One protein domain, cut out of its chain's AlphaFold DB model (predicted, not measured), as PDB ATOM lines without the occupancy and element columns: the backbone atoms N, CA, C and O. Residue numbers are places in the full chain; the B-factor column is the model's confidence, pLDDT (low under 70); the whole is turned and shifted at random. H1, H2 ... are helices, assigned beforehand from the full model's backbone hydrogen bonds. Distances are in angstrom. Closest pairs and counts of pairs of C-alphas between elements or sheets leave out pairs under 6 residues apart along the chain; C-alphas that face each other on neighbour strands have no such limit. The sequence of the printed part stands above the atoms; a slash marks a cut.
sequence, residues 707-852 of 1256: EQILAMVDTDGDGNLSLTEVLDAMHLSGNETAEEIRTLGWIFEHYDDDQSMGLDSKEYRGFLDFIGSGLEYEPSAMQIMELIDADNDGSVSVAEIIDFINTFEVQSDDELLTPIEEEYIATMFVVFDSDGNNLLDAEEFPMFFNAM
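What this domain is: This is residues 707 to 852 of the 1256 residues of an uncharacterized protein of Euryarchaeota archaeon (UniProt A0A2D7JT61). Two loose lobes of short helices stand end to end: one is a ring of four, in which the longest helix, H6, touches H5 and H7 and H8 closes the round; the other is a looser group of H1 to H4. The link from H4 to H5 joins them, and residues 733 to 738 stick out. The 146 printed residues hold eight named helices, H1 to H8 in chain order, and no named strand: all helix. The whole is loose, with a radius of gyration of the C-alphas of 18.9 A, and spans 57 by 35 by 27 A.

Where its parts are: H6, residues 798 to 812, is 21.8 A long and begins at C-alpha 798 (127.522, 164.551, 124.832). H5 is residues 781 to 788, H7 residues 821 to 832, 17.0 A, and H8 residues 845 to 850, ending at C-alpha 850 (135.295, 165.523, 138.354). H3 is residues 740 to 751, 17.0 A, H4 residues 763 to 771, H2 residues 723 to 729, and H1 residues 707 to 713, from C-alpha 707 (112.996, 188.041, 164.481).

How they stand to each other: H6, with residues 798 to 802 alone, touches H7 at a steep tilt of 47 degrees; the closest C-alphas, Val 798 and Ala 826, are 6.0 A apart. H8 touches H5, C-alphas of Pro 846 and Ala 781 at 5.2 A. H3 and H5 are close but not clearly touching, C-alphas of Trp 746 and Gln 783 at 8.0 A. H3, with residues 747 to 751 alone, touches H4, C-alphas of Tyr 751 and Glu 763 at 5.4 A. H1 and H2 only just touch, with 3 pairs of C-alphas within 8 A, the closest Val 713 and Glu 725 at 6.3 A. Every O i to N i+4 pair is within hydrogen-bond range in H2, H3, H4 and H8; H1 has 2 of 3, H5 3 of 4, H6 9 of 11, H7 6 of 8.

The domain as a whole: The C-alphas farthest apart, Gln 708 and Ile 820, are 57.7 A apart. The printed part has no cut; the links H3 to H4 and H7 to H8 are long. Mean pLDDT of the printed part is 70.8, with 61 residues under 70, among them 726 to 744 and 768 to 779.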
ATOM      1  N   GLU A 707     114.369 187.501 164.601       50.66
ATOM      2  CA  GLU A 707     112.996 188.041 164.481       50.66
ATOM      3  C   GLU A 707     112.927 189.494 163.934       50.66
ATOM      4  O   GLU A 707     111.843 189.960 163.585       50.66
ATOM      5  N   GLN A 708     114.040 190.234 163.893       50.97
ATOM      6  CA  GLN A 708     114.147 191.635 163.455       50.97
ATOM      7  C   GLN A 708     114.633 191.781 162.015       50.97
ATOM      8  O   GLN A 708     113.996 192.521 161.272       50.97
ATOM      9  N   ILE A 709     115.691 191.063 161.614       51.12
ATOM     10  CA  ILE A 709     116.117 191.000 160.201       51.12
ATOM     11  C   ILE A 709     114.944 190.495 159.356       51.12
ATOM     12  O   ILE A 709     114.545 191.121 158.375       51.12
ATOM     13  N   LEU A 710     114.310 189.409 159.807       57.09
ATOM     14  CA  LEU A 710     113.158 188.838 159.125       57.09
ATOM     15  C   LEU A 710     111.980 189.828 159.083       57.09
ATOM     16  O   LEU A 710     111.329 189.939 158.056       57.09
ATOM     17  N   ALA A 711     111.758 190.645 160.119       59.56
ATOM     18  CA  ALA A 711     110.718 191.684 160.109       59.56
ATOM     19  C   ALA A 711     111.001 192.895 159.189       59.56
ATOM     20  O   ALA A 711     110.130 193.764 159.073       59.56
ATOM     21  N   MET A 712     112.180 192.969 158.563       52.06
ATOM     22  CA  MET A 712     112.530 193.972 157.549       52.06
ATOM     23  C   MET A 712     112.360 193.435 156.117       52.06
ATOM     24  O   MET A 712     112.039 194.219 155.227       52.06
ATOM     25  N   VAL A 713     112.510 192.118 155.907       59.22
ATOM     26  CA  VAL A 713     112.466 191.467 154.578       59.22
ATOM     27  C   VAL A 713     111.176 190.651 154.334       59.22
ATOM     28  O   VAL A 713     110.770 190.483 153.190       59.22
ATOM     29  N   ASP A 714     110.466 190.196 155.378       73.12
ATOM     30  CA  ASP A 714     109.172 189.480 155.296       73.12
ATOM     31  C   ASP A 714     108.036 190.447 154.911       73.12
ATOM     32  O   ASP A 714     107.320 190.999 155.758       73.12
ATOM     33  N   THR A 715     107.880 190.690 153.606       69.50
ATOM     34  CA  THR A 715     106.903 191.645 153.062       69.50
ATOM     35  C   THR A 715     105.458 191.132 153.149       69.50
ATOM     36  O   THR A 715     104.516 191.934 153.235       69.50
ATOM     37  N   ASP A 716     105.263 189.807 153.137       70.38
ATOM     38  CA  ASP A 716     103.960 189.138 153.291       70.38
ATOM     39  C   ASP A 716     103.486 189.141 154.764       70.38
ATOM     40  O   ASP A 716     102.301 189.378 155.053       70.38
ATOM     41  N   GLY A 717     104.421 188.973 155.706       72.38
ATOM     42  CA  GLY A 717     104.192 188.836 157.147       72.38
ATOM     43  C   GLY A 717     103.888 187.394 157.572       72.38
ATOM     44  O   GLY A 717     103.023 187.170 158.436       72.38
ATOM     45  N   ASP A 718     104.522 186.429 156.908       75.44
ATOM     46  CA  ASP A 718     104.299 184.982 156.994       75.44
ATOM     47  C   ASP A 718     105.241 184.299 158.013       75.44
ATOM     48  O   ASP A 718     104.803 183.383 158.727       75.44
ATOM     49  N   GLY A 719     106.453 184.840 158.193       71.25
ATOM     50  CA  GLY A 719     107.465 184.395 159.157       71.25
ATOM     51  C   GLY A 719     108.670 183.647 158.572       71.25
ATOM     52  O   GLY A 719     109.450 183.116 159.359       71.25
ATOM     53  N   ASN A 720     108.813 183.600 157.245       74.62
ATOM     54  CA  ASN A 720     109.936 183.005 156.503       74.62
ATOM     55  C   ASN A 720     110.220 183.902 155.280       74.62
ATOM     56  O   ASN A 720     109.294 184.547 154.789       74.62
ATOM     57  N   LEU A 721     111.451 183.938 154.767       76.81
ATOM     58  CA  LEU A 721     111.819 184.770 153.615       76.81
ATOM     59  C   LEU A 721     111.806 183.955 152.322       76.81
ATOM     60  O   LEU A 721     112.579 183.011 152.170       76.81
ATOM     61  N   SER A 722     110.936 184.304 151.373       77.75
ATOM     62  CA  SER A 722     110.941 183.653 150.060       77.75
ATOM     63  C   SER A 722     112.107 184.144 149.192       77.75
ATOM     64  O   SER A 722     112.530 185.291 149.316       77.75
ATOM     65  N   LEU A 723     112.576 183.325 148.240       70.19
ATOM     66  CA  LEU A 723     113.633 183.720 147.292       70.19
ATOM     67  C   LEU A 723     113.293 185.024 146.546       70.19
ATOM     68  O   LEU A 723     114.176 185.807 146.234       70.19
ATOM     69  N   THR A 724     112.008 185.307 146.298       72.50
ATOM     70  CA  THR A 724     111.592 186.590 145.707       72.50
ATOM     71  C   THR A 724     111.830 187.774 146.644       72.50
ATOM     72  O   THR A 724     112.256 188.816 146.175       72.50
ATOM     73  N   GLU A 725     111.596 187.623 147.947       71.25
ATOM     74  CA  GLU A 725     111.813 188.694 148.932       71.25
ATOM     75  C   GLU A 725     113.300 188.902 149.240       71.25
ATOM     76  O   GLU A 725     113.719 190.034 149.453       71.25
ATOM     77  N   VAL A 726     114.107 187.839 149.176       66.88
ATOM     78  CA  VAL A 726     115.574 187.932 149.240       66.88
ATOM     79  C   VAL A 726     116.130 188.669 148.013       66.88
ATOM     80  O   VAL A 726     116.845 189.655 148.176       66.88
ATOM     81  N   LEU A 727     115.743 188.273 146.793       65.62
ATOM     82  CA  LEU A 727     116.173 188.947 145.557       65.62
ATOM     83  C   LEU A 727     115.673 190.407 145.475       65.62
ATOM     84  O   LEU A 727     116.427 191.278 145.044       65.62
ATOM     85  N   ASP A 728     114.437 190.689 145.912       64.81
ATOM     86  CA  ASP A 728     113.893 192.058 145.986       64.81
ATOM     87  C   ASP A 728     114.656 192.917 147.026       64.81
ATOM     88  O   ASP A 728     114.812 194.121 146.820       64.81
ATOM     89  N   ALA A 729     115.156 192.331 148.126       61.69
ATOM     90  CA  ALA A 729     115.938 193.042 149.145       61.69
ATOM     91  C   ALA A 729     117.393 193.304 148.721       61.69
ATOM     92  O   ALA A 729     117.913 194.391 148.980       61.69
ATOM     93  N   MET A 730     118.020 192.357 148.013       59.69
ATOM     94  CA  MET A 730     119.380 192.478 147.459       59.69
ATOM     95  C   MET A 730     119.502 193.506 146.314       59.69
ATOM     96  O   MET A 730     120.580 193.667 145.754       59.69
ATOM     97  N   HIS A 731     118.419 194.213 145.960       55.47
ATOM     98  CA  HIS A 731     118.407 195.319 144.989       55.47
ATOM     99  C   HIS A 731     118.935 194.980 143.582       55.47
ATOM    100  O   HIS A 731     119.289 195.878 142.812       55.47
ATOM    101  N   LEU A 732     118.906 193.695 143.213       52.88
ATOM    102  CA  LEU A 732     119.315 193.218 141.896       52.88
ATOM    103  C   LEU A 732     118.541 193.963 140.794       52.88
ATOM    104  O   LEU A 732     117.319 194.140 140.835       52.88
ATOM    105  N   SER A 733     119.295 194.482 139.831       41.00
ATOM    106  CA  SER A 733     118.939 195.616 138.975       41.00
ATOM    107  C   SER A 733     117.903 195.307 137.882       41.00
ATOM    108  O   SER A 733     117.449 196.206 137.161       41.00
ATOM    109  N   GLY A 734     117.496 194.043 137.753       45.12
ATOM    110  CA  GLY A 734     116.660 193.528 136.673       45.12
ATOM    111  C   GLY A 734     117.426 193.354 135.360       45.12
ATOM    112  O   GLY A 734     116.805 193.375 134.290       45.12
ATOM    113  N   ASN A 735     118.752 193.238 135.447       45.28
ATOM    114  CA  ASN A 735     119.697 193.102 134.337       45.28
ATOM    115  C   ASN A 735     120.536 191.807 134.432       45.28
ATOM    116  O   ASN A 735     121.335 191.546 133.538       45.28
ATOM    117  N   GLU A 736     120.309 191.024 135.487       55.59
ATOM    118  CA  GLU A 736     120.999 189.789 135.863       55.59
ATOM    119  C   GLU A 736     120.659 188.632 134.906       55.59
ATOM    120  O   GLU A 736     119.584 188.593 134.285       55.59
ATOM    121  N   THR A 737     121.582 187.680 134.778       59.06
ATOM    122  CA  THR A 737     121.470 186.535 133.868       59.06
ATOM    123  C   THR A 737     120.532 185.445 134.400       59.06
ATOM    124  O   THR A 737     120.083 185.438 135.549       59.06
ATOM    125  N   ALA A 738     120.188 184.490 133.529       62.19
ATOM    126  CA  ALA A 738     119.406 183.316 133.923       62.19
ATOM    127  C   ALA A 738     120.265 182.231 134.607       62.19
ATOM    128  O   ALA A 738     119.708 181.233 135.074       62.19
ATOM    129  N   GLU A 739     121.584 182.418 134.655       59.91
ATOM    130  CA  GLU A 739     122.547 181.616 135.408       59.91
ATOM    131  C   GLU A 739     122.733 182.202 136.818       59.91
ATOM    132  O   GLU A 739     122.445 181.500 137.779       59.91
ATOM    133  N   GLU A 740     123.033 183.500 136.969       62.12
ATOM    134  CA  GLU A 740     123.167 184.191 138.274       62.12
ATOM    135  C   GLU A 740     121.951 183.964 139.191       62.12
ATOM    136  O   GLU A 740     122.076 183.592 140.359       62.12
ATOM    137  N   ILE A 741     120.739 184.115 138.641       64.50
ATOM    138  CA  ILE A 741     119.476 183.890 139.364       64.50
ATOM    139  C   ILE A 741     119.280 182.402 139.737       64.50
ATOM    140  O   ILE A 741     118.541 182.097 140.677       64.50
ATOM    141  N   ARG A 742     119.929 181.465 139.028       68.00
ATOM    142  CA  ARG A 742     119.956 180.031 139.367       68.00
ATOM    143  C   ARG A 742     120.986 179.732 140.456       68.00
ATOM    144  O   ARG A 742     120.608 179.085 141.425       68.00
ATOM    145  N   THR A 743     122.202 180.269 140.367       66.94
ATOM    146  CA  THR A 743     123.244 180.118 141.399       66.94
ATOM    147  C   THR A 743     122.772 180.668 142.748       66.94
ATOM    148  O   THR A 743     122.806 179.958 143.751       66.94
ATOM    149  N   LEU A 744     122.178 181.867 142.772       69.06
ATOM    150  CA  LEU A 744     121.533 182.414 143.976       69.06
ATOM    151  C   LEU A 744     120.357 181.552 144.471       69.06
ATOM    152  O   LEU A 744     120.121 181.452 145.675       69.06
ATOM    153  N   GLY A 745     119.625 180.904 143.559       72.56
ATOM    154  CA  GLY A 745     118.571 179.943 143.892       72.56
ATOM    155  C   GLY A 745     119.103 178.663 144.545       72.56
ATOM    156  O   GLY A 745     118.487 178.154 145.478       72.56
ATOM    157  N   TRP A 746     120.262 178.171 144.111       76.81
ATOM    158  CA  TRP A 746     120.940 177.022 144.705       76.81
ATOM    159  C   TRP A 746     121.541 177.326 146.078       76.81
ATOM    160  O   TRP A 746     121.354 176.533 146.998       76.81
ATOM    161  N   ILE A 747     122.187 178.485 146.251       74.38
ATOM    162  CA  ILE A 747     122.658 178.953 147.565       74.38
ATOM    163  C   ILE A 747     121.456 179.073 148.520       74.38
ATOM    164  O   ILE A 747     121.505 178.615 149.661       74.38
ATOM    165  N   PHE A 748     120.321 179.594 148.043       76.56
ATOM    166  CA  PHE A 748     119.074 179.644 148.812       76.56
ATOM    167  C   PHE A 748     118.553 178.242 149.191       76.56
ATOM    168  O   PHE A 748     118.179 178.026 150.343       76.56
ATOM    169  N   GLU A 749     118.547 177.272 148.269       80.31
ATOM    170  CA  GLU A 749     118.123 175.892 148.569       80.31
ATOM    171  C   GLU A 749     119.119 175.121 149.458       80.31
ATOM    172  O   GLU A 749     118.690 174.243 150.206       80.31
ATOM    173  N   HIS A 750     120.413 175.469 149.456       79.12
ATOM    174  CA  HIS A 750     121.409 174.910 150.381       79.12
ATOM    175  C   HIS A 750     121.098 175.277 151.842       79.12
ATOM    176  O   HIS A 750     121.247 174.441 152.734       79.12
ATOM    177  N   TYR A 751     120.642 176.510 152.091       79.81
ATOM    178  CA  TYR A 751     120.339 176.993 153.442       79.81
ATOM    179  C   TYR A 751     118.898 176.707 153.922       79.81
ATOM    180  O   TYR A 751     118.645 176.835 155.120       79.81
ATOM    181  N   ASP A 752     117.981 176.241 153.060       82.12
ATOM    182  CA  ASP A 752     116.623 175.761 153.416       82.12
ATOM    183  C   ASP A 752     116.654 174.351 154.071       82.12
ATOM    184  O   ASP A 752     116.159 173.351 153.537       82.12
ATOM    185  N   ASP A 753     117.261 174.298 155.263       77.31
ATOM    186  CA  ASP A 753     117.459 173.155 156.183       77.31
ATOM    187  C   ASP A 753     116.145 172.342 156.416       77.31
ATOM    188  O   ASP A 753     116.164 171.112 156.568       77.31
ATOM    189  N   ASP A 754     114.979 173.015 156.443       76.81
ATOM    190  CA  ASP A 754     113.626 172.439 156.633       76.81
ATOM    191  C   ASP A 754     112.935 171.961 155.327       76.81
ATOM    192  O   ASP A 754     112.035 171.110 155.389       76.81
ATOM    193  N   GLN A 755     113.370 172.441 154.154       78.75
ATOM    194  CA  GLN A 755     112.693 172.322 152.845       78.75
ATOM    195  C   GLN A 755     111.300 172.983 152.824       78.75
ATOM    196  O   GLN A 755     110.295 172.424 152.353       78.75
ATOM    197  N   SER A 756     111.252 174.192 153.375       78.12
ATOM    198  CA  SER A 756     110.096 175.073 153.532       78.12
ATOM    199  C   SER A 756     109.707 175.791 152.221       78.12
ATOM    200  O   SER A 756     108.517 176.057 151.990       78.12
ATOM    201  N   MET A 757     110.673 175.988 151.310       72.31
ATOM    202  CA  MET A 757     110.692 176.943 150.184       72.31
ATOM    203  C   MET A 757     110.701 178.408 150.656       72.31
ATOM    204  O   MET A 757     110.054 179.276 150.058       72.31
ATOM    205  N   GLY A 758     111.398 178.665 151.760       76.12
ATOM    206  CA  GLY A 758     111.472 179.957 152.433       76.12
ATOM    207  C   GLY A 758     112.411 179.868 153.627       76.12
ATOM    208  O   GLY A 758     112.166 179.030 154.492       76.12
ATOM    209  N   LEU A 759     113.435 180.720 153.676       78.62
ATOM    210  CA  LEU A 759     114.452 180.701 154.726       78.62
ATOM    211  C   LEU A 759     113.855 181.186 156.053       78.62
ATOM    212  O   LEU A 759     113.326 182.300 156.144       78.62
ATOM    213  N   ASP A 760     113.939 180.354 157.087       79.75
ATOM    214  CA  ASP A 760     113.687 180.746 158.469       79.75
ATOM    215  C   ASP A 760     114.767 181.718 158.982       79.75
ATOM    216  O   ASP A 760     115.766 182.032 158.330       79.75
ATOM    217  N   SER A 761     114.536 182.258 160.174       70.62
ATOM    218  CA  SER A 761     115.355 183.321 160.741       70.62
ATOM    219  C   SER A 761     116.825 182.922 161.005       70.62
ATOM    220  O   SER A 761     117.706 183.779 160.963       70.62
ATOM    221  N   LYS A 762     117.105 181.633 161.250       76.25
ATOM    222  CA  LYS A 762     118.458 181.051 161.356       76.25
ATOM    223  C   LYS A 762     119.009 180.692 159.975       76.25
ATOM    224  O   LYS A 762     120.203 180.846 159.735       76.25
ATOM    225  N   GLU A 763     118.170 180.157 159.099       80.56
ATOM    226  CA  GLU A 763     118.548 179.730 157.745       80.56
ATOM    227  C   GLU A 763     119.041 180.925 156.909       80.56
ATOM    228  O   GLU A 763     120.130 180.875 156.339       80.56
ATOM    229  N   TYR A 764     118.332 182.057 156.967       75.88
ATOM    230  CA  TYR A 764     118.747 183.303 156.313       75.88
ATOM    231  C   TYR A 764     120.055 183.886 156.866       75.88
ATOM    232  O   TYR A 764     120.791 184.548 156.139       75.88
ATOM    233  N   ARG A 765     120.377 183.622 158.140       69.38
ATOM    234  CA  ARG A 765     121.654 184.049 158.723       69.38
ATOM    235  C   ARG A 765     122.825 183.338 158.040       69.38
ATOM    236  O   ARG A 765     123.742 184.017 157.607       69.38
ATOM    237  N   GLY A 766     122.739 182.016 157.857       70.12
ATOM    238  CA  GLY A 766     123.757 181.247 157.128       70.12
ATOM    239  C   GLY A 766     123.884 181.656 155.656       70.12
ATOM    240  O   GLY A 766     124.995 181.789 155.162       70.12
ATOM    241  N   PHE A 767     122.759 181.938 154.993       74.44
ATOM    242  CA  PHE A 767     122.735 182.452 153.618       74.44
ATOM    243  C   PHE A 767     123.476 183.797 153.468       74.44
ATOM    244  O   PHE A 767     124.239 183.976 152.521       74.44
ATOM    245  N   LEU A 768     123.288 184.732 154.410       64.50
ATOM    246  CA  LEU A 768     124.014 186.009 154.411       64.50
ATOM    247  C   LEU A 768     125.482 185.863 154.821       64.50
ATOM    248  O   LEU A 768     126.334 186.490 154.199       64.50
ATOM    249  N   ASP A 769     125.775 185.046 155.838       69.31
ATOM    250  CA  ASP A 769     127.151 184.780 156.275       69.31
ATOM    251  C   ASP A 769     127.971 184.123 155.135       69.31
ATOM    252  O   ASP A 769     129.167 184.369 155.038       69.31
ATOM    253  N   PHE A 770     127.331 183.357 154.236       66.12
ATOM    254  CA  PHE A 770     127.948 182.823 153.015       66.12
ATOM    255  C   PHE A 770     128.191 183.901 151.949       66.12
ATOM    256  O   PHE A 770     129.333 184.130 151.567       66.12
ATOM    257  N   ILE A 771     127.151 184.609 151.491       63.78
ATOM    258  CA  ILE A 771     127.293 185.600 150.402       63.78
ATOM    259  C   ILE A 771     128.215 186.768 150.801       63.78
ATOM    260  O   ILE A 771     128.893 187.336 149.952       63.78
ATOM    261  N   GLY A 772     128.281 187.111 152.091       52.59
ATOM    262  CA  GLY A 772     129.205 188.122 152.611       52.59
ATOM    263  C   GLY A 772     130.656 187.658 152.796       52.59
ATOM    264  O   GLY A 772     131.477 188.479 153.188       52.59
ATOM    265  N   SER A 773     130.976 186.380 152.562       57.25
ATOM    266  CA  SER A 773     132.321 185.821 152.796       57.25
ATOM    267  C   SER A 773     133.274 185.911 151.601       57.25
ATOM    268  O   SER A 773     134.448 185.594 151.750       57.25
ATOM    269  N   GLY A 774     132.784 186.301 150.419       46.38
ATOM    270  CA  GLY A 774     133.568 186.314 149.177       46.38
ATOM    271  C   GLY A 774     133.838 184.931 148.569       46.38
ATOM    272  O   GLY A 774     134.295 184.869 147.435       46.38
ATOM    273  N   LEU A 775     133.520 183.837 149.274       44.84
ATOM    274  CA  LEU A 775     133.666 182.473 148.764       44.84
ATOM    275  C   LEU A 775     132.803 182.256 147.518       44.84
ATOM    276  O   LEU A 775     131.581 182.447 147.553       44.84
ATOM    277  N   GLU A 776     133.427 181.795 146.436       56.28
ATOM    278  CA  GLU A 776     132.693 181.361 145.254       56.28
ATOM    279  C   GLU A 776     131.839 180.127 145.575       56.28
ATOM    280  O   GLU A 776     132.225 179.232 146.330       56.28
ATOM    281  N   TYR A 777     130.628 180.081 145.016       63.25
ATOM    282  CA  TYR A 777     129.767 178.913 145.167       63.25
ATOM    283  C   TYR A 777     130.090 177.892 144.082       63.25
ATOM    284  O   TYR A 777     129.443 177.896 143.033       63.25
ATOM    285  N   GLU A 778     131.038 176.999 144.370       61.06
ATOM    286  CA  GLU A 778     131.210 175.739 143.641       61.06
ATOM    287  C   GLU A 778     129.854 175.015 143.529       61.06
ATOM    288  O   GLU A 778     129.320 174.508 144.529       61.06
ATOM    289  N   PRO A 779     129.237 174.946 142.337       66.06
ATOM    290  CA  PRO A 779     127.999 174.212 142.175       66.06
ATOM    291  C   PRO A 779     128.356 172.733 142.091       66.06
ATOM    292  O   PRO A 779     129.156 172.331 141.250       66.06
ATOM    293  N   SER A 780     127.736 171.885 142.915       71.06
ATOM    294  CA  SER A 780     128.002 170.445 142.827       71.06
ATOM    295  C   SER A 780     127.710 169.924 141.415       71.06
ATOM    296  O   SER A 780     126.816 170.436 140.735       71.06
ATOM    297  N   ALA A 781     128.380 168.852 140.983       70.31
ATOM    298  CA  ALA A 781     128.169 168.282 139.648       70.31
ATOM    299  C   ALA A 781     126.679 168.019 139.322       70.31
ATOM    300  O   ALA A 781     126.251 168.186 138.186       70.31
ATOM    301  N   MET A 782     125.841 167.704 140.319       77.00
ATOM    302  CA  MET A 782     124.385 167.547 140.144       77.00
ATOM    303  C   MET A 782     123.629 168.837 139.777       77.00
ATOM    304  O   MET A 782     122.535 168.766 139.220       77.00
ATOM    305  N   GLN A 783     124.175 170.000 140.115       76.19
ATOM    306  CA  GLN A 783     123.641 171.325 139.794       76.19
ATOM    307  C   GLN A 783     124.145 171.787 138.424       76.19
ATOM    308  O   GLN A 783     123.354 172.250 137.605       76.19
ATOM    309  N   ILE A 784     125.418 171.532 138.111       77.25
ATOM    310  CA  ILE A 784     125.974 171.720 136.761       77.25
ATOM    311  C   ILE A 784     125.211 170.846 135.748       77.25
ATOM    312  O   ILE A 784     124.777 171.337 134.707       77.25
ATOM    313  N   MET A 785     124.884 169.602 136.112       80.94
ATOM    314  CA  MET A 785     123.997 168.719 135.344       80.94
ATOM    315  C   MET A 785     122.620 169.351 135.039       80.94
ATOM    316  O   MET A 785     122.077 169.131 133.960       80.94
ATOM    317  N   GLU A 786     122.053 170.168 135.941       81.75
ATOM    318  CA  GLU A 786     120.778 170.885 135.726       81.75
ATOM    319  C   GLU A 786     120.923 172.121 134.806       81.75
ATOM    320  O   GLU A 786     119.934 172.582 134.226       81.75
ATOM    321  N   LEU A 787     122.138 172.650 134.610       77.25
ATOM    322  CA  LEU A 787     122.410 173.628 133.546       77.25
ATOM    323  C   LEU A 787     122.517 172.950 132.178       77.25
ATOM    324  O   LEU A 787     122.009 173.498 131.198       77.25
ATOM    325  N   ILE A 788     123.152 171.774 132.131       84.00
ATOM    326  CA  ILE A 788     123.462 171.052 130.891       84.00
ATOM    327  C   ILE A 788     122.250 170.258 130.355       84.00
ATOM    328  O   ILE A 788     122.070 170.206 129.142       84.00
ATOM    329  N   ASP A 789     121.367 169.700 131.202       87.94
ATOM    330  CA  ASP A 789     120.135 168.980 130.792       87.94
ATOM    331  C   ASP A 789     119.081 169.922 130.157       87.94
ATOM    332  O   ASP A 789     118.044 170.270 130.737       87.94
ATOM    333  N   ALA A 790     119.340 170.347 128.920       81.81
ATOM    334  CA  ALA A 790     118.524 171.288 128.161       81.81
ATOM    335  C   ALA A 790     117.173 170.698 127.690       81.81
ATOM    336  O   ALA A 790     116.234 171.458 127.406       81.81
ATOM    337  N   ASP A 791     117.041 169.365 127.605       83.00
ATOM    338  CA  ASP A 791     115.769 168.663 127.339       83.00
ATOM    339  C   ASP A 791     114.877 168.559 128.602       83.00
ATOM    340  O   ASP A 791     113.641 168.561 128.484       83.00
ATOM    341  N   ASN A 792     115.485 168.581 129.800       83.56
ATOM    342  CA  ASN A 792     114.905 168.255 131.115       83.56
ATOM    343  C   ASN A 792     114.424 166.784 131.183       83.56
ATOM    344  O   ASN A 792     113.278 166.486 131.563       83.56
ATOM    345  N   ASP A 793     115.298 165.868 130.767       86.06
ATOM    346  CA  ASP A 793     115.106 164.414 130.724       86.06
ATOM    347  C   ASP A 793     115.505 163.735 132.058       86.06
ATOM    348  O   ASP A 793     114.852 162.763 132.474       86.06
ATOM    349  N   GLY A 794     116.453 164.330 132.795       84.12
ATOM    350  CA  GLY A 794     117.085 163.802 134.011       84.12
ATOM    351  C   GLY A 794     118.430 163.106 133.763       84.12
ATOM    352  O   GLY A 794     118.884 162.361 134.631       84.12
ATOM    353  N   SER A 795     119.011 163.326 132.582       88.88
ATOM    354  CA  SER A 795     120.240 162.720 132.059       88.88
ATOM    355  C   SER A 795     120.906 163.732 131.111       88.88
ATOM    356  O   SER A 795     120.203 164.558 130.533       88.88
ATOM    357  N   VAL A 796     122.220 163.657 130.903       92.81
ATOM    358  CA  VAL A 796     122.970 164.574 130.021       92.81
ATOM    359  C   VAL A 796     123.541 163.830 128.813       92.81
ATOM    360  O   VAL A 796     124.131 162.761 128.965       92.81
ATOM    361  N   SER A 797     123.399 164.382 127.603       93.25
ATOM    362  CA  SER A 797     124.061 163.855 126.401       93.25
ATOM    363  C   SER A 797     125.344 164.614 126.041       93.25
ATOM    364  O   SER A 797     125.463 165.809 126.291       93.25
ATOM    365  N   VAL A 798     126.279 163.944 125.357       87.81
ATOM    366  CA  VAL A 798     127.522 164.551 124.832       87.81
ATOM    367  C   VAL A 798     127.274 165.830 124.020       87.81
ATOM    368  O   VAL A 798     128.044 166.778 124.090       87.81
ATOM    369  N   ALA A 799     126.162 165.888 123.281       88.44
ATOM    370  CA  ALA A 799     125.810 167.056 122.481       88.44
ATOM    371  C   ALA A 799     125.389 168.257 123.340       88.44
ATOM    372  O   ALA A 799     125.537 169.386 122.892       88.44
ATOM    373  N   GLU A 800     124.871 168.023 124.546       90.69
ATOM    374  CA  GLU A 800     124.523 169.078 125.498       90.69
ATOM    375  C   GLU A 800     125.759 169.575 126.261       90.69
ATOM    376  O   GLU A 800     125.857 170.772 126.502       90.69
ATOM    377  N   ILE A 801     126.738 168.703 126.543       86.19
ATOM    378  CA  ILE A 801     128.053 169.097 127.090       86.19
ATOM    379  C   ILE A 801     128.818 169.965 126.082       86.19
ATOM    380  O   ILE A 801     129.270 171.053 126.425       86.19
ATOM    381  N   ILE A 802     128.895 169.540 124.815       83.44
ATOM    382  CA  ILE A 802     129.557 170.317 123.756       83.44
ATOM    383  C   ILE A 802     128.815 171.644 123.499       83.44
ATOM    384  O   ILE A 802     129.468 172.685 123.430       83.44
ATOM    385  N   ASP A 803     127.471 171.649 123.428       82.69
ATOM    386  CA  ASP A 803     126.677 172.892 123.322       82.69
ATOM    387  C   ASP A 803     126.871 173.811 124.560       82.69
ATOM    388  O   ASP A 803     126.744 175.030 124.422       82.69
ATOM    389  N   PHE A 804     127.170 173.268 125.751       82.56
ATOM    390  CA  PHE A 804     127.447 174.028 126.980       82.56
ATOM    391  C   PHE A 804     128.832 174.685 126.952       82.56
ATOM    392  O   PHE A 804     128.901 175.905 127.088       82.56
ATOM    393  N   ILE A 805     129.905 173.927 126.693       79.12
ATOM    394  CA  ILE A 805     131.286 174.450 126.652       79.12
ATOM    395  C   ILE A 805     131.413 175.543 125.570       79.12
ATOM    396  O   ILE A 805     131.757 176.682 125.884       79.12
ATOM    397  N   ASN A 806     130.912 175.277 124.352       77.25
ATOM    398  CA  ASN A 806     130.826 176.261 123.254       77.25
ATOM    399  C   ASN A 806     129.956 177.500 123.579       77.25
ATOM    400  O   ASN A 806     129.936 178.471 122.818       77.25
ATOM    401  N   THR A 807     129.165 177.471 124.658       73.94
ATOM    402  CA  THR A 807     128.374 178.619 125.137       73.94
ATOM    403  C   THR A 807     129.118 179.435 126.204       73.94
ATOM    404  O   THR A 807     128.791 180.611 126.375       73.94
ATOM    405  N   PHE A 808     130.126 178.871 126.875       65.44
ATOM    406  CA  PHE A 808     131.019 179.609 127.777       65.44
ATOM    407  C   PHE A 808     132.141 180.314 126.997       65.44
ATOM    408  O   PHE A 808     132.229 181.534 127.102       65.44
ATOM    409  N   GLU A 809     132.850 179.614 126.103       62.53
ATOM    410  CA  GLU A 809     133.896 180.174 125.209       62.53
ATOM    411  C   GLU A 809     133.404 181.429 124.442       62.53
ATOM    412  O   GLU A 809     134.052 182.470 124.352       62.53
ATOM    413  N   VAL A 810     132.159 181.380 123.945       54.81
ATOM    414  CA  VAL A 810     131.491 182.484 123.217       54.81
ATOM    415  C   VAL A 810     131.152 183.701 124.095       54.81
ATOM    416  O   VAL A 810     130.690 184.724 123.576       54.81
ATOM    417  N   GLN A 811     131.338 183.609 125.411       50.25
ATOM    418  CA  GLN A 811     131.112 184.692 126.369       50.25
ATOM    419  C   GLN A 811     132.413 185.259 126.959       50.25
ATOM    420  O   GLN A 811     132.401 186.434 127.331       50.25
ATOM    421  N   SER A 812     133.511 184.496 126.964       48.34
ATOM    422  CA  SER A 812     134.876 184.961 127.265       48.34
ATOM    423  C   SER A 812     135.617 185.566 126.053       48.34
ATOM    424  O   SER A 812     136.513 186.380 126.252       48.34
ATOM    425  N   ASP A 813     135.149 185.298 124.821       45.81
ATOM    426  CA  ASP A 813     135.745 185.697 123.515       45.81
ATOM    427  C   ASP A 813     136.889 184.764 123.031       45.81
ATOM    428  O   ASP A 813     137.642 185.127 122.123       45.81
ATOM    429  N   ASP A 814     136.949 183.541 123.580       55.50
ATOM    430  CA  ASP A 814     137.882 182.458 123.216       55.50
ATOM    431  C   ASP A 814     137.524 181.749 121.886       55.50
ATOM    432  O   ASP A 814     136.467 181.979 121.277       55.50
ATOM    433  N   GLU A 815     138.412 180.869 121.399       66.94
ATOM    434  CA  GLU A 815     138.103 180.005 120.250       66.94
ATOM    435  C   GLU A 815     137.151 178.857 120.640       66.94
ATOM    436  O   GLU A 815     137.124 178.386 121.770       66.94
ATOM    437  N   LEU A 816     136.338 178.418 119.673       74.00
ATOM    438  CA  LEU A 816     135.394 177.308 119.843       74.00
ATOM    439  C   LEU A 816     136.108 175.958 119.749       74.00
ATOM    440  O   LEU A 816     136.869 175.785 118.789       74.00
ATOM    441  N   LEU A 817     135.727 174.989 120.595       73.94
ATOM    442  CA  LEU A 817     136.140 173.578 120.480       73.94
ATOM    443  C   LEU A 817     136.246 173.109 119.017       73.94
ATOM    444  O   LEU A 817     135.294 173.210 118.225       73.94
ATOM    445  N   THR A 818     137.398 172.552 118.640       72.44
ATOM    446  CA  THR A 818     137.594 172.021 117.293       72.44
ATOM    447  C   THR A 818     136.931 170.641 117.146       72.44
ATOM    448  O   THR A 818     136.540 170.001 118.125       72.44
ATOM    449  N   PRO A 819     136.809 170.105 115.914       68.31
ATOM    450  CA  PRO A 819     136.287 168.757 115.700       68.31
ATOM    451  C   PRO A 819     137.115 167.628 116.337       68.31
ATOM    452  O   PRO A 819     136.678 166.484 116.253       68.31
ATOM    453  N   ILE A 820     138.302 167.921 116.886       57.44
ATOM    454  CA  ILE A 820     139.132 166.957 117.616       57.44
ATOM    455  C   ILE A 820     138.736 166.958 119.098       57.44
ATOM    456  O   ILE A 820     138.426 165.886 119.612       57.44
ATOM    457  N   GLU A 821     138.598 168.119 119.755       61.78
ATOM    458  CA  GLU A 821     138.049 168.174 121.120       61.78
ATOM    459  C   GLU A 821     136.585 167.689 121.172       61.78
ATOM    460  O   GLU A 821     136.216 166.972 122.101       61.78
ATOM    461  N   GLU A 822     135.761 167.958 120.142       73.19
ATOM    462  CA  GLU A 822     134.417 167.351 120.017       73.19
ATOM    463  C   GLU A 822     134.465 165.802 120.039       73.19
ATOM    464  O   GLU A 822     133.537 165.164 120.546       73.19
ATOM    465  N   GLU A 823     135.510 165.181 119.476       66.38
ATOM    466  CA  GLU A 823     135.672 163.718 119.390       66.38
ATOM    467  C   GLU A 823     136.357 163.135 120.646       66.38
ATOM    468  O   GLU A 823     135.988 162.044 121.095       66.38
ATOM    469  N   TYR A 824     137.246 163.897 121.294       60.38
ATOM    470  CA  TYR A 824     137.820 163.599 122.611       60.38
ATOM    471  C   TYR A 824     136.753 163.593 123.719       60.38
ATOM    472  O   TYR A 824     136.555 162.570 124.377       60.38
ATOM    473  N   ILE A 825     135.972 164.673 123.857       67.75
ATOM    474  CA  ILE A 825     134.874 164.768 124.836       67.75
ATOM    475  C   ILE A 825     133.847 163.653 124.597       67.75
ATOM    476  O   ILE A 825     133.330 163.055 125.541       67.75
ATOM    477  N   ALA A 826     133.581 163.304 123.332       69.50
ATOM    478  CA  ALA A 826     132.714 162.181 122.983       69.50
ATOM    479  C   ALA A 826     133.294 160.798 123.320       69.50
ATOM    480  O   ALA A 826     132.519 159.847 123.455       69.50
ATOM    481  N   THR A 827     134.612 160.683 123.472       64.50
ATOM    482  CA  THR A 827     135.301 159.461 123.899       64.50
ATOM    483  C   THR A 827     135.279 159.339 125.422       64.50
ATOM    484  O   THR A 827     134.778 158.335 125.929       64.50
ATOM    485  N   MET A 828     135.667 160.391 126.154       58.09
ATOM    486  CA  MET A 828     135.556 160.449 127.620       58.09
ATOM    487  C   MET A 828     134.110 160.197 128.090       58.09
ATOM    488  O   MET A 828     133.866 159.383 128.978       58.09
ATOM    489  N   PHE A 829     133.116 160.792 127.421       77.88
ATOM    490  CA  PHE A 829     131.693 160.558 127.697       77.88
ATOM    491  C   PHE A 829     131.284 159.069 127.635       77.88
ATOM    492  O   PHE A 829     130.384 158.640 128.358       77.88
ATOM    493  N   VAL A 830     131.924 158.266 126.776       70.88
ATOM    494  CA  VAL A 830     131.630 156.827 126.624       70.88
ATOM    495  C   VAL A 830     132.251 155.980 127.740       70.88
ATOM    496  O   VAL A 830     131.711 154.912 128.025       70.88
ATOM    497  N   VAL A 831     133.313 156.453 128.401       62.28
ATOM    498  CA  VAL A 831     133.888 155.800 129.593       62.28
ATOM    499  C   VAL A 831     132.880 155.820 130.747       62.28
ATOM    500  O   VAL A 831     132.629 154.795 131.379       62.28
ATOM    501  N   PHE A 832     132.237 156.968 130.980       75.44
ATOM    502  CA  PHE A 832     131.338 157.152 132.122       75.44
ATOM    503  C   PHE A 832     129.877 156.699 131.871       75.44
ATOM    504  O   PHE A 832     129.168 156.428 132.842       75.44
ATOM    505  N   ASP A 833     129.431 156.516 130.612       80.31
ATOM    506  CA  ASP A 833     128.139 155.891 130.213       80.31
ATOM    507  C   ASP A 833     128.120 154.372 130.512       80.31
ATOM    508  O   ASP A 833     128.080 153.513 129.625       80.31
ATOM    509  N   SER A 834     128.138 154.038 131.802       72.38
ATOM    510  CA  SER A 834     128.262 152.686 132.363       72.38
ATOM    511  C   SER A 834     127.105 151.742 131.986       72.38
ATOM    512  O   SER A 834     127.283 150.519 131.915       72.38
ATOM    513  N   ASP A 835     125.897 152.271 131.746       70.38
ATOM    514  CA  ASP A 835     124.743 151.511 131.219       70.38
ATOM    515  C   ASP A 835     124.798 151.323 129.681       70.38
ATOM    516  O   ASP A 835     124.215 150.364 129.147       70.38
ATOM    517  N   GLY A 836     125.548 152.172 128.965       82.38
ATOM    518  CA  GLY A 836     125.722 152.142 127.511       82.38
ATOM    519  C   GLY A 836     124.480 152.615 126.751       82.38
ATOM    520  O   GLY A 836     124.032 151.963 125.792       82.38
ATOM    521  N   ASN A 837     123.870 153.704 127.220       83.56
ATOM    522  CA  ASN A 837     122.609 154.252 126.723       83.56
ATOM    523  C   ASN A 837     122.750 155.561 125.923       83.56
ATOM    524  O   ASN A 837     121.777 155.971 125.277       83.56
ATOM    525  N   ASN A 838     123.961 156.122 125.878       86.62
ATOM    526  CA  ASN A 838     124.352 157.416 125.316       86.62
ATOM    527  C   ASN A 838     123.812 158.641 126.084       86.62
ATOM    528  O   ASN A 838     123.583 159.685 125.467       86.62
ATOM    529  N   LEU A 839     123.614 158.512 127.400       89.75
ATOM    530  CA  LEU A 839     123.286 159.592 128.342       89.75
ATOM    531  C   LEU A 839     123.993 159.303 129.673       89.75
ATOM    532  O   LEU A 839     123.858 158.185 130.158       89.75
ATOM    533  N   LEU A 840     124.648 160.292 130.280       88.38
ATOM    534  CA  LEU A 840     125.125 160.206 131.662       88.38
ATOM    535  C   LEU A 840     123.952 160.494 132.607       88.38
ATOM    536  O   LEU A 840     123.340 161.563 132.511       88.38
ATOM    537  N   ASP A 841     123.613 159.562 133.497       88.06
ATOM    538  CA  ASP A 841     122.608 159.775 134.547       88.06
ATOM    539  C   ASP A 841     123.216 160.339 135.854       88.06
ATOM    540  O   ASP A 841     124.406 160.639 135.938       88.06
ATOM    541  N   ALA A 842     122.385 160.571 136.874       82.31
ATOM    542  CA  ALA A 842     122.794 161.171 138.151       82.31
ATOM    543  C   ALA A 842     123.753 160.308 139.009       82.31
ATOM    544  O   ALA A 842     124.234 160.780 140.039       82.31
ATOM    545  N   GLU A 843     123.996 159.046 138.641       79.94
ATOM    546  CA  GLU A 843     125.040 158.184 139.216       79.94
ATOM    547  C   GLU A 843     126.332 158.198 138.354       79.94
ATOM    548  O   GLU A 843     127.377 157.783 138.848       79.94
ATOM    549  N   GLU A 844     126.290 158.716 137.116       82.31
ATOM    550  CA  GLU A 844     127.385 158.697 136.123       82.31
ATOM    551  C   GLU A 844     128.022 160.087 135.893       82.31
ATOM    552  O   GLU A 844     129.247 160.220 135.909       82.31
ATOM    553  N   PHE A 845     127.210 161.144 135.738       85.38
ATOM    554  CA  PHE A 845     127.677 162.510 135.445       85.38
ATOM    555  C   PHE A 845     128.691 163.078 136.462       85.38
ATOM    556  O   PHE A 845     129.648 163.709 136.022       85.38
ATOM    557  N   PRO A 846     128.566 162.863 137.792       77.25
ATOM    558  CA  PRO A 846     129.540 163.395 138.747       77.25
ATOM    559  C   PRO A 846     130.959 162.836 138.591       77.25
ATOM    560  O   PRO A 846     131.909 163.510 138.962       77.25
ATOM    561  N   MET A 847     131.116 161.625 138.045       73.25
ATOM    562  CA  MET A 847     132.443 161.047 137.797       73.25
ATOM    563  C   MET A 847     133.081 161.684 136.555       73.25
ATOM    564  O   MET A 847     134.227 162.111 136.613       73.25
ATOM    565  N   PHE A 848     132.296 161.840 135.482       79.38
ATOM    566  CA  PHE A 848     132.693 162.573 134.277       79.38
ATOM    567  C   PHE A 848     133.076 164.029 134.579       79.38
ATOM    568  O   PHE A 848     134.089 164.504 134.089       79.38
ATOM    569  N   PHE A 849     132.284 164.731 135.400       76.44
ATOM    570  CA  PHE A 849     132.553 166.129 135.736       76.44
ATOM    571  C   PHE A 849     133.847 166.292 136.543       76.44
ATOM    572  O   PHE A 849     134.671 167.132 136.206       76.44
ATOM    573  N   ASN A 850     134.063 165.461 137.568       69.88
ATOM    574  CA  ASN A 850     135.295 165.523 138.354       69.88
ATOM    575  C   ASN A 850     136.543 165.205 137.506       69.88
ATOM    576  O   ASN A 850     137.574 165.829 137.711       69.88
ATOM    577  N   ALA A 851     136.435 164.294 136.532       63.84
ATOM    578  CA  ALA A 851     137.503 163.964 135.582       63.84
ATOM    579  C   ALA A 851     137.692 164.993 134.443       63.84
ATOM    580  O   ALA A 851     138.522 164.781 133.565       63.84
ATOM    581  N   MET A 852     136.910 166.081 134.431       66.44
ATOM    582  CA  MET A 852     137.138 167.277 133.606       66.44
ATOM    583  C   MET A 852     137.688 168.460 134.418       66.44
ATOM    584  O   MET A 852     137.950 169.506 133.840       66.44
TER     585      MET A 852